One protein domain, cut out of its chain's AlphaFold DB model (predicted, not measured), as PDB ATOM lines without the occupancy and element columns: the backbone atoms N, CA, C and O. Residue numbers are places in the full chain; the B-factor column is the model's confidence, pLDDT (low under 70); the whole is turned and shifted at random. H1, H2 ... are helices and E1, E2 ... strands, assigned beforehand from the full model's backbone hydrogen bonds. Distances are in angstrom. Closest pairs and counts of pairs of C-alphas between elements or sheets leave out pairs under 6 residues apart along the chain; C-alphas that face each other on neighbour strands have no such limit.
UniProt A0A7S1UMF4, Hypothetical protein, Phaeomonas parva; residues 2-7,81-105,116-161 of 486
ATOM      1  N   VAL A   2     134.089 113.793 152.055       45.09
ATOM      2  CA  VAL A   2     133.925 115.066 151.343       45.09
ATOM      3  C   VAL A   2     134.053 114.791 149.845       45.09
ATOM      4  O   VAL A   2     134.853 113.949 149.453       45.09
ATOM      5  N   TYR A   3     133.224 115.449 149.040       47.19
ATOM      6  CA  TYR A   3     133.148 115.271 147.593       47.19
ATOM      7  C   TYR A   3     133.796 116.460 146.885       47.19
ATOM      8  O   TYR A   3     133.502 117.602 147.239       47.19
ATOM      9  N   ALA A   4     134.626 116.197 145.877       48.28
ATOM     10  CA  ALA A   4     135.199 117.221 145.015       48.28
ATOM     11  C   ALA A   4     135.480 116.652 143.609       48.28
ATOM     12  O   ALA A   4     135.626 115.440 143.440       48.28
ATOM     13  N   LEU A   5     135.498 117.531 142.605       44.06
ATOM     14  CA  LEU A   5     135.888 117.223 141.225       44.06
ATOM     15  C   LEU A   5     137.349 117.653 141.010       44.06
ATOM     16  O   LEU A   5     137.718 118.729 141.484       44.06
ATOM     17  N   PRO A   6     138.182 116.852 140.325       43.00
ATOM     18  CA  PRO A   6     139.533 117.267 139.968       43.00
ATOM     19  C   PRO A   6     139.486 118.323 138.856       43.00
ATOM     20  O   PRO A   6     138.815 118.129 137.841       43.00
ATOM     21  N   LEU A   7     140.205 119.432 139.039       46.34
ATOM     22  CA  LEU A   7     140.531 120.353 137.948       46.34
ATOM     23  C   LEU A   7     141.624 119.716 137.078       46.34
ATOM     24  O   LEU A   7     142.503 119.022 137.592       46.34
ATOM     25  N   ALA A  81     146.404 116.292 144.713       89.12
ATOM     26  CA  ALA A  81     145.522 117.126 143.908       89.12
ATOM     27  C   ALA A  81     144.966 118.257 144.777       89.12
ATOM     28  O   ALA A  81     144.412 118.007 145.852       89.12
ATOM     29  N   THR A  82     145.098 119.495 144.314       91.25
ATOM     30  CA  THR A  82     144.436 120.650 144.929       91.25
ATOM     31  C   THR A  82     142.955 120.607 144.574       91.25
ATOM     32  O   THR A  82     142.588 120.513 143.403       91.25
ATOM     33  N   MET A  83     142.086 120.626 145.585       90.00
ATOM     34  CA  MET A  83     140.641 120.538 145.401       90.00
ATOM     35  C   MET A  83     139.920 121.711 146.041       90.00
ATOM     36  O   MET A  83     140.169 122.064 147.193       90.00
ATOM     37  N   LYS A  84     138.950 122.250 145.302       89.88
ATOM     38  CA  LYS A  84     138.011 123.258 145.784       89.88
ATOM     39  C   LYS A  84     136.716 122.580 146.212       89.88
ATOM     40  O   LYS A  84     136.060 121.907 145.416       89.88
ATOM     41  N   PHE A  85     136.344 122.733 147.477       87.56
ATOM     42  CA  PHE A  85     135.116 122.138 147.998       87.56
ATOM     43  C   PHE A  85     133.917 123.069 147.818       87.56
ATOM     44  O   PHE A  85     134.001 124.279 148.018       87.56
ATOM     45  N   TYR A  86     132.759 122.487 147.506       84.25
ATOM     46  CA  TYR A  86     131.507 123.233 147.415       84.25
ATOM     47  C   TYR A  86     131.102 123.820 148.779       84.25
ATOM     48  O   TYR A  86     131.020 123.096 149.771       84.25
ATOM     49  N   GLY A  87     130.788 125.121 148.802       80.69
ATOM     50  CA  GLY A  87     130.268 125.831 149.978       80.69
ATOM     51  C   GLY A  87     131.299 126.669 150.740       80.69
ATOM     52  O   GLY A  87     131.424 126.498 151.949       80.69
ATOM     53  N   ASN A  88     132.006 127.570 150.044       81.06
ATOM     54  CA  ASN A  88     132.963 128.541 150.606       81.06
ATOM     55  C   ASN A  88     134.003 127.930 151.553       81.06
ATOM     56  O   ASN A  88     134.345 128.509 152.581       81.06
ATOM     57  N   ARG A  89     134.501 126.738 151.220       80.06
ATOM     58  CA  ARG A  89     135.645 126.163 151.919       80.06
ATOM     59  C   ARG A  89     136.932 126.502 151.169       80.06
ATOM     60  O   ARG A  89     136.902 126.508 149.935       80.06
ATOM     61  N   PRO A  90     138.032 126.764 151.893       88.62
ATOM     62  CA  PRO A  90     139.329 126.989 151.275       88.62
ATOM     63  C   PRO A  90     139.749 125.765 150.461       88.62
ATOM     64  O   PRO A  90     139.310 124.637 150.717       88.62
ATOM     65  N   GLU A  91     140.579 126.008 149.455       92.62
ATOM     66  CA  GLU A  91     141.190 124.952 148.660       92.62
ATOM     67  C   GLU A  91     142.119 124.122 149.545       92.62
ATOM     68  O   GLU A  91     142.833 124.650 150.396       92.62
ATOM     69  N   THR A  92     142.084 122.803 149.377       92.56
ATOM     70  CA  THR A  92     142.950 121.898 150.138       92.56
ATOM     71  C   THR A  92     143.588 120.883 149.211       92.56
ATOM     72  O   THR A  92     142.920 120.341 148.328       92.56
ATOM     73  N   THR A  93     144.849 120.561 149.459       92.81
ATOM     74  CA  THR A  93     145.549 119.457 148.804       92.81
ATOM     75  C   THR A  93     145.151 118.125 149.429       92.81
ATOM     76  O   THR A  93     145.377 117.894 150.618       92.81
ATOM     77  N   VAL A  94     144.576 117.232 148.627       90.75
ATOM     78  CA  VAL A  94     144.200 115.871 149.031       90.75
ATOM     79  C   VAL A  94     145.053 114.876 148.245       90.75
ATOM     80  O   VAL A  94     145.270 115.042 147.045       90.75
ATOM     81  N   LYS A  95     145.558 113.828 148.905       91.12
ATOM     82  CA  LYS A  95     146.301 112.761 148.218       91.12
ATOM     83  C   LYS A  95     145.353 112.037 147.261       91.12
ATOM     84  O   LYS A  95     144.260 111.647 147.666       91.12
ATOM     85  N   GLN A  96     145.770 111.802 146.017       87.00
ATOM     86  CA  GLN A  96     144.893 111.242 144.979       87.00
ATOM     87  C   GLN A  96     144.276 109.884 145.367       87.00
ATOM     88  O   GLN A  96     143.141 109.594 144.996       87.00
ATOM     89  N   ARG A  97     144.985 109.082 146.174       89.06
ATOM     90  CA  ARG A  97     144.499 107.792 146.698       89.06
ATOM     91  C   ARG A  97     143.263 107.903 147.600       89.06
ATOM     92  O   ARG A  97     142.523 106.935 147.728       89.06
ATOM     93  N   ASP A  98     143.041 109.069 148.203       86.88
ATOM     94  CA  ASP A  98     141.948 109.311 149.147       86.88
ATOM     95  C   ASP A  98     140.700 109.896 148.453       86.88
ATOM     96  O   ASP A  98     139.708 110.202 149.117       86.88
ATOM     97  N   LEU A  99     140.728 110.052 147.121       83.44
ATOM     98  CA  LEU A  99     139.630 110.614 146.337       83.44
ATOM     99  C   LEU A  99     138.688 109.522 145.825       83.44
ATOM    100  O   LEU A  99     139.015 108.822 144.864       83.44
ATOM    101  N   PRO A 100     137.484 109.374 146.413       78.75
ATOM    102  CA  PRO A 100     136.492 108.475 145.856       78.75
ATOM    103  C   PRO A 100     135.999 109.025 144.516       78.75
ATOM    104  O   PRO A 100     135.650 110.202 144.393       78.75
ATOM    105  N   THR A 101     135.898 108.161 143.509       76.56
ATOM    106  CA  THR A 101     135.213 108.507 142.265       76.56
ATOM    107  C   THR A 101     133.747 108.817 142.568       76.56
ATOM    108  O   THR A 101     133.003 107.991 143.100       76.56
ATOM    109  N   LEU A 102     133.309 110.025 142.192       66.88
ATOM    110  CA  LEU A 102     131.946 110.539 142.406       66.88
ATOM    111  C   LEU A 102     130.834 109.597 141.912       66.88
ATOM    112  O   LEU A 102     129.705 109.694 142.378       66.88
ATOM    113  N   ARG A 103     131.147 108.687 140.984       66.25
ATOM    114  CA  ARG A 103     130.195 107.750 140.379       66.25
ATOM    115  C   ARG A 103     129.696 106.666 141.346       66.25
ATOM    116  O   ARG A 103     128.560 106.239 141.200       66.25
ATOM    117  N   ASN A 104     130.502 106.273 142.338       60.28
ATOM    118  CA  ASN A 104     130.229 105.094 143.179       60.28
ATOM    119  C   ASN A 104     130.035 105.422 144.667       60.28
ATOM    120  O   ASN A 104     129.828 104.534 145.489       60.28
ATOM    121  N   ALA A 105     130.110 106.695 145.045       61.16
ATOM    122  CA  ALA A 105     130.054 107.102 146.439       61.16
ATOM    123  C   ALA A 105     128.605 107.351 146.893       61.16
ATOM    124  O   ALA A 105     128.182 108.499 147.056       61.16
ATOM    125  N   GLY A 116     124.269 121.280 155.321       87.25
ATOM    126  CA  GLY A 116     125.490 121.649 154.590       87.25
ATOM    127  C   GLY A 116     125.796 120.689 153.439       87.25
ATOM    128  O   GLY A 116     126.038 121.123 152.316       87.25
ATOM    129  N   LEU A 117     125.699 119.379 153.692       84.94
ATOM    130  CA  LEU A 117     125.961 118.362 152.672       84.94
ATOM    131  C   LEU A 117     124.945 118.423 151.524       84.94
ATOM    132  O   LEU A 117     125.340 118.333 150.366       84.94
ATOM    133  N   ARG A 118     123.653 118.621 151.821       86.19
ATOM    134  CA  ARG A 118     122.613 118.713 150.785       86.19
ATOM    135  C   ARG A 118     122.839 119.917 149.865       86.19
ATOM    136  O   ARG A 118     122.695 119.771 148.655       86.19
ATOM    137  N   ARG A 119     123.258 121.067 150.412       88.88
ATOM    138  CA  ARG A 119     123.640 122.249 149.616       88.88
ATOM    139  C   ARG A 119     124.878 121.987 148.755       88.88
ATOM    140  O   ARG A 119     124.842 122.267 147.561       88.88
ATOM    141  N   ALA A 120     125.923 121.381 149.321       87.81
ATOM    142  CA  ALA A 120     127.135 121.027 148.577       87.81
ATOM    143  C   ALA A 120     126.850 120.047 147.423       87.81
ATOM    144  O   ALA A 120     127.302 120.272 146.303       87.81
ATOM    145  N   MET A 121     126.045 119.005 147.664       88.38
ATOM    146  CA  MET A 121     125.623 118.071 146.613       88.38
ATOM    147  C   MET A 121     124.754 118.754 145.554       88.38
ATOM    148  O   MET A 121     124.964 118.526 144.367       88.38
ATOM    149  N   SER A 122     123.814 119.615 145.959       90.81
ATOM    150  CA  SER A 122     122.981 120.376 145.019       90.81
ATOM    151  C   SER A 122     123.827 121.252 144.093       90.81
ATOM    152  O   SER A 122     123.596 121.253 142.887       90.81
ATOM    153  N   MET A 123     124.839 121.946 144.627       89.19
ATOM    154  CA  MET A 123     125.763 122.722 143.796       89.19
ATOM    155  C   MET A 123     126.579 121.820 142.872       89.19
ATOM    156  O   MET A 123     126.663 122.104 141.683       89.19
ATOM    157  N   ALA A 124     127.122 120.704 143.369       88.69
ATOM    158  CA  ALA A 124     127.874 119.761 142.540       88.69
ATOM    159  C   ALA A 124     127.057 119.259 141.335       88.69
ATOM    160  O   ALA A 124     127.573 119.205 140.219       88.69
ATOM    161  N   TYR A 125     125.770 118.949 141.532       87.50
ATOM    162  CA  TYR A 125     124.877 118.565 140.437       87.50
ATOM    163  C   TYR A 125     124.613 119.711 139.456       87.50
ATOM    164  O   TYR A 125     124.638 119.475 138.251       87.50
ATOM    165  N   GLN A 126     124.414 120.941 139.940       90.19
ATOM    166  CA  GLN A 126     124.244 122.108 139.069       90.19
ATOM    167  C   GLN A 126     125.498 122.386 138.234       90.19
ATOM    168  O   GLN A 126     125.385 122.602 137.032       90.19
ATOM    169  N   TYR A 127     126.691 122.328 138.831       86.75
ATOM    170  CA  TYR A 127     127.945 122.501 138.095       86.75
ATOM    171  C   TYR A 127     128.177 121.381 137.086       86.75
ATOM    172  O   TYR A 127     128.610 121.653 135.972       86.75
ATOM    173  N   LYS A 128     127.835 120.134 137.430       87.38
ATOM    174  CA  LYS A 128     127.903 119.018 136.481       87.38
ATOM    175  C   LYS A 128     126.931 119.207 135.312       87.38
ATOM    176  O   LYS A 128     127.304 118.952 134.174       87.38
ATOM    177  N   ALA A 129     125.711 119.671 135.582       88.50
ATOM    178  CA  ALA A 129     124.726 119.966 134.545       88.50
ATOM    179  C   ALA A 129     125.182 121.119 133.635       88.50
ATOM    180  O   ALA A 129     125.108 120.989 132.417       88.50
ATOM    181  N   LYS A 130     125.726 122.200 134.212       90.75
ATOM    182  CA  LYS A 130     126.295 123.326 133.454       90.75
ATOM    183  C   LYS A 130     127.524 122.915 132.639       90.75
ATOM    184  O   LYS A 130     127.624 123.283 131.478       90.75
ATOM    185  N   GLY A 131     128.423 122.108 133.205       88.31
ATOM    186  CA  GLY A 131     129.591 121.586 132.488       88.31
ATOM    187  C   GLY A 131     129.202 120.751 131.267       88.31
ATOM    188  O   GLY A 131     129.770 120.935 130.197       88.31
ATOM    189  N   LEU A 132     128.168 119.911 131.392       88.44
ATOM    190  CA  LEU A 132     127.624 119.138 130.269       88.44
ATOM    191  C   LEU A 132     126.987 120.020 129.183       88.44
ATOM    192  O   LEU A 132     127.043 119.663 128.009       88.44
ATOM    193  N   GLN A 133     126.378 121.152 129.552       86.44
ATOM    194  CA  GLN A 133     125.840 122.108 128.577       86.44
ATOM    195  C   GLN A 133     126.962 122.771 127.777       86.44
ATOM    196  O   GLN A 133     126.908 122.749 126.551       86.44
ATOM    197  N   VAL A 134     128.013 123.248 128.451       90.19
ATOM    198  CA  VAL A 134     129.177 123.854 127.784       90.19
ATOM    199  C   VAL A 134     129.865 122.847 126.861       90.19
ATOM    200  O   VAL A 134     130.162 123.169 125.715       90.19
ATOM    201  N   GLU A 135     130.069 121.602 127.305       88.00
ATOM    202  CA  GLU A 135     130.642 120.555 126.446       88.00
ATOM    203  C   GLU A 135     129.778 120.288 125.206       88.00
ATOM    204  O   GLU A 135     130.315 120.117 124.112       88.00
ATOM    205  N   LYS A 136     128.448 120.286 125.355       93.44
ATOM    206  CA  LYS A 136     127.522 120.090 124.234       93.44
ATOM    207  C   LYS A 136     127.583 121.251 123.238       93.44
ATOM    208  O   LYS A 136     127.674 120.996 122.039       93.44
ATOM    209  N   GLU A 137     127.586 122.492 123.716       93.25
ATOM    210  CA  GLU A 137     127.705 123.694 122.875       93.25
ATOM    211  C   GLU A 137     129.052 123.736 122.133       93.25
ATOM    212  O   GLU A 137     129.103 124.008 120.931       93.25
ATOM    213  N   VAL A 138     130.150 123.376 122.802       94.56
ATOM    214  CA  VAL A 138     131.473 123.259 122.166       94.56
ATOM    215  C   VAL A 138     131.479 122.159 121.097       94.56
ATOM    216  O   VAL A 138     132.034 122.344 120.012       94.56
ATOM    217  N   LEU A 139     130.836 121.017 121.353       94.19
ATOM    218  CA  LEU A 139     130.751 119.937 120.367       94.19
ATOM    219  C   LEU A 139     129.914 120.344 119.142       94.19
ATOM    220  O   LEU A 139     130.264 120.018 118.006       94.19
ATOM    221  N   GLU A 140     128.821 121.072 119.366       96.00
ATOM    222  CA  GLU A 140     127.919 121.544 118.316       96.00
ATOM    223  C   GLU A 140     128.580 122.615 117.441       96.00
ATOM    224  O   GLU A 140     128.565 122.502 116.212       96.00
ATOM    225  N   THR A 141     129.269 123.583 118.048       95.19
ATOM    226  CA  THR A 141     130.046 124.604 117.322       95.19
ATOM    227  C   THR A 141     131.190 123.987 116.509       95.19
ATOM    228  O   THR A 141     131.379 124.339 115.341       95.19
ATOM    229  N   MET A 142     131.904 122.997 117.058       94.00
ATOM    230  CA  MET A 142     132.924 122.230 116.327       94.00
ATOM    231  C   MET A 142     132.335 121.450 115.143       94.00
ATOM    232  O   MET A 142     132.912 121.446 114.049       94.00
ATOM    233  N   SER A 143     131.176 120.815 115.332       96.25
ATOM    234  CA  SER A 143     130.466 120.090 114.271       96.25
ATOM    235  C   SER A 143     130.030 121.028 113.139       96.25
ATOM    236  O   SER A 143     130.312 120.762 111.965       96.25
ATOM    237  N   GLN A 144     129.440 122.179 113.478       95.12
ATOM    238  CA  GLN A 144     129.050 123.206 112.509       95.12
ATOM    239  C   GLN A 144     130.260 123.762 111.750       95.12
ATOM    240  O   GLN A 144     130.223 123.863 110.520       95.12
ATOM    241  N   LYS A 145     131.365 124.062 112.446       96.94
ATOM    242  CA  LYS A 145     132.613 124.523 111.817       96.94
ATOM    243  C   LYS A 145     133.154 123.490 110.827       96.94
ATOM    244  O   LYS A 145     133.499 123.842 109.701       96.94
ATOM    245  N   LYS A 146     133.161 122.205 111.197       96.69
ATOM    246  CA  LYS A 146     133.585 121.108 110.310       96.69
ATOM    247  C   LYS A 146     132.690 120.983 109.075       96.69
ATOM    248  O   LYS A 146     133.203 120.784 107.975       96.69
ATOM    249  N   HIS A 147     131.374 121.120 109.236       96.25
ATOM    250  CA  HIS A 147     130.438 121.111 108.111       96.25
ATOM    251  C   HIS A 147     130.695 122.284 107.152       96.25
ATOM    252  O   HIS A 147     130.800 122.072 105.944       96.25
ATOM    253  N   ARG A 148     130.897 123.499 107.684       96.44
ATOM    254  CA  ARG A 148     131.248 124.684 106.883       96.44
ATOM    255  C   ARG A 148     132.561 124.498 106.123       96.44
ATOM    256  O   ARG A 148     132.600 124.788 104.934       96.44
ATOM    257  N   MET A 149     133.597 123.952 106.766       96.56
ATOM    258  CA  MET A 149     134.872 123.675 106.091       96.56
ATOM    259  C   MET A 149     134.724 122.654 104.962       96.56
ATOM    260  O   MET A 149     135.249 122.884 103.880       96.56
ATOM    261  N   ARG A 150     133.963 121.569 105.161       96.94
ATOM    262  CA  ARG A 150     133.700 120.583 104.096       96.94
ATOM    263  C   ARG A 150     132.946 121.191 102.917       96.94
ATOM    264  O   ARG A 150     133.287 120.912 101.774       96.94
ATOM    265  N   LYS A 151     131.945 122.031 103.188       96.44
ATOM    266  CA  LYS A 151     131.190 122.728 102.139       96.44
ATOM    267  C   LYS A 151     132.082 123.701 101.364       96.44
ATOM    268  O   LYS A 151     132.030 123.718 100.142       96.44
ATOM    269  N   ALA A 152     132.930 124.459 102.061       95.06
ATOM    270  CA  ALA A 152     133.891 125.364 101.436       95.06
ATOM    271  C   ALA A 152     134.944 124.610 100.611       95.06
ATOM    272  O   ALA A 152     135.269 125.033  99.508       95.06
ATOM    273  N   GLN A 153     135.443 123.480 101.114       94.69
ATOM    274  CA  GLN A 153     136.389 122.635 100.391       94.69
ATOM    275  C   GLN A 153     135.754 122.041  99.130       94.69
ATOM    276  O   GLN A 153     136.318 122.183  98.056       94.69
ATOM    277  N   SER A 154     134.549 121.476  99.235       92.62
ATOM    278  CA  SER A 154     133.806 120.965  98.077       92.62
ATOM    279  C   SER A 154     133.518 122.057  97.043       92.62
ATOM    280  O   SER A 154     133.575 121.797  95.844       92.62
ATOM    281  N   TRP A 155     133.237 123.284  97.492       90.25
ATOM    282  CA  TRP A 155     133.061 124.426  96.601       90.25
ATOM    283  C   TRP A 155     134.371 124.813  95.905       90.25
ATOM    284  O   TRP A 155     134.376 125.016  94.697       90.25
ATOM    285  N   ARG A 156     135.499 124.846  96.628       89.38
ATOM    286  CA  ARG A 156     136.818 125.070  96.017       89.38
ATOM    287  C   ARG A 156     137.136 123.979  95.005       89.38
ATOM    288  O   ARG A 156     137.404 124.305  93.865       89.38
ATOM    289  N   GLU A 157     137.003 122.708  95.366       87.69
ATOM    290  CA  GLU A 157     137.249 121.579  94.460       87.69
ATOM    291  C   GLU A 157     136.365 121.631  93.202       87.69
ATOM    292  O   GLU A 157     136.823 121.302  92.110       87.69
ATOM    293  N   SER A 158     135.112 122.087  93.317       82.69
ATOM    294  CA  SER A 158     134.227 122.206  92.155       82.69
ATOM    295  C   SER A 158     134.563 123.386  91.237       82.69
ATOM    296  O   SER A 158     134.330 123.270  90.027       82.69
ATOM    297  N   HIS A 159     135.120 124.471  91.787       83.00
ATOM    298  CA  HIS A 159     135.440 125.710  91.068       83.00
ATOM    299  C   HIS A 159     136.896 125.808  90.624       83.00
ATOM    300  O   HIS A 159     137.174 126.525  89.672       83.00
ATOM    301  N   GLN A 160     137.827 125.118  91.281       78.69
ATOM    302  CA  GLN A 160     139.249 125.393  91.102       78.69
ATOM    303  C   GLN A 160     139.756 125.041  89.704       78.69
ATOM    304  O   GLN A 160     140.734 125.628  89.287       78.69
ATOM    305  N   ASN A 161     139.043 124.196  88.957       76.31
ATOM    306  CA  ASN A 161     139.439 123.733  87.631       76.31
ATOM    307  C   ASN A 161     138.214 123.620  86.707       76.31
ATOM    308  O   ASN A 161     138.061 122.631  85.992       76.31
TER     309      ASN A 161
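AT A GLANCE: This is residues 2 to 7, 81 to 105 and 116 to 161 of the 486 residues of the protein "Hypothetical protein" of Phaeomonas parva (UniProt A0A7S1UMF4). A small head, made of the two-stranded hairpin E1 and E2 with loops, sits at the beginning of one long helix, H1, whose residues 129 to 159 stick out as an arm with residues 160 and 161. The printed part has 77 residues, in the order E1, E2, H1, and is mostly helix. It is extended, with a radius of gyration of the C-alphas of 21.2 A and spans of 67 by 25 by 24 A.

IN THESE COORDINATES: E1 is residues 81 to 83, beginning at C-alpha 81 (145.522, 117.126, 143.908), and E2 is residues 92 to 95. H1, residues 116 to 159, is 64.4 A long and ends at C-alpha 159 (135.440, 125.710, 91.068).

HOW THE PARTS SIT: E1 and E2 are antiparallel at 142 degrees, with N 81 and O 94 2.9 A apart, within hydrogen-bond range. E1 and H1 are apart. In H1 every O i to N i+4 pair is within hydrogen-bond range.

THE WHOLE: Residues 8 to 80 and 106 to 115 are not printed; C-alpha gaps are 8.4 A and 17.3 A. The link E1 to E2 is short. Residues 2 to 7 and 102 to 105 have pLDDT under 70.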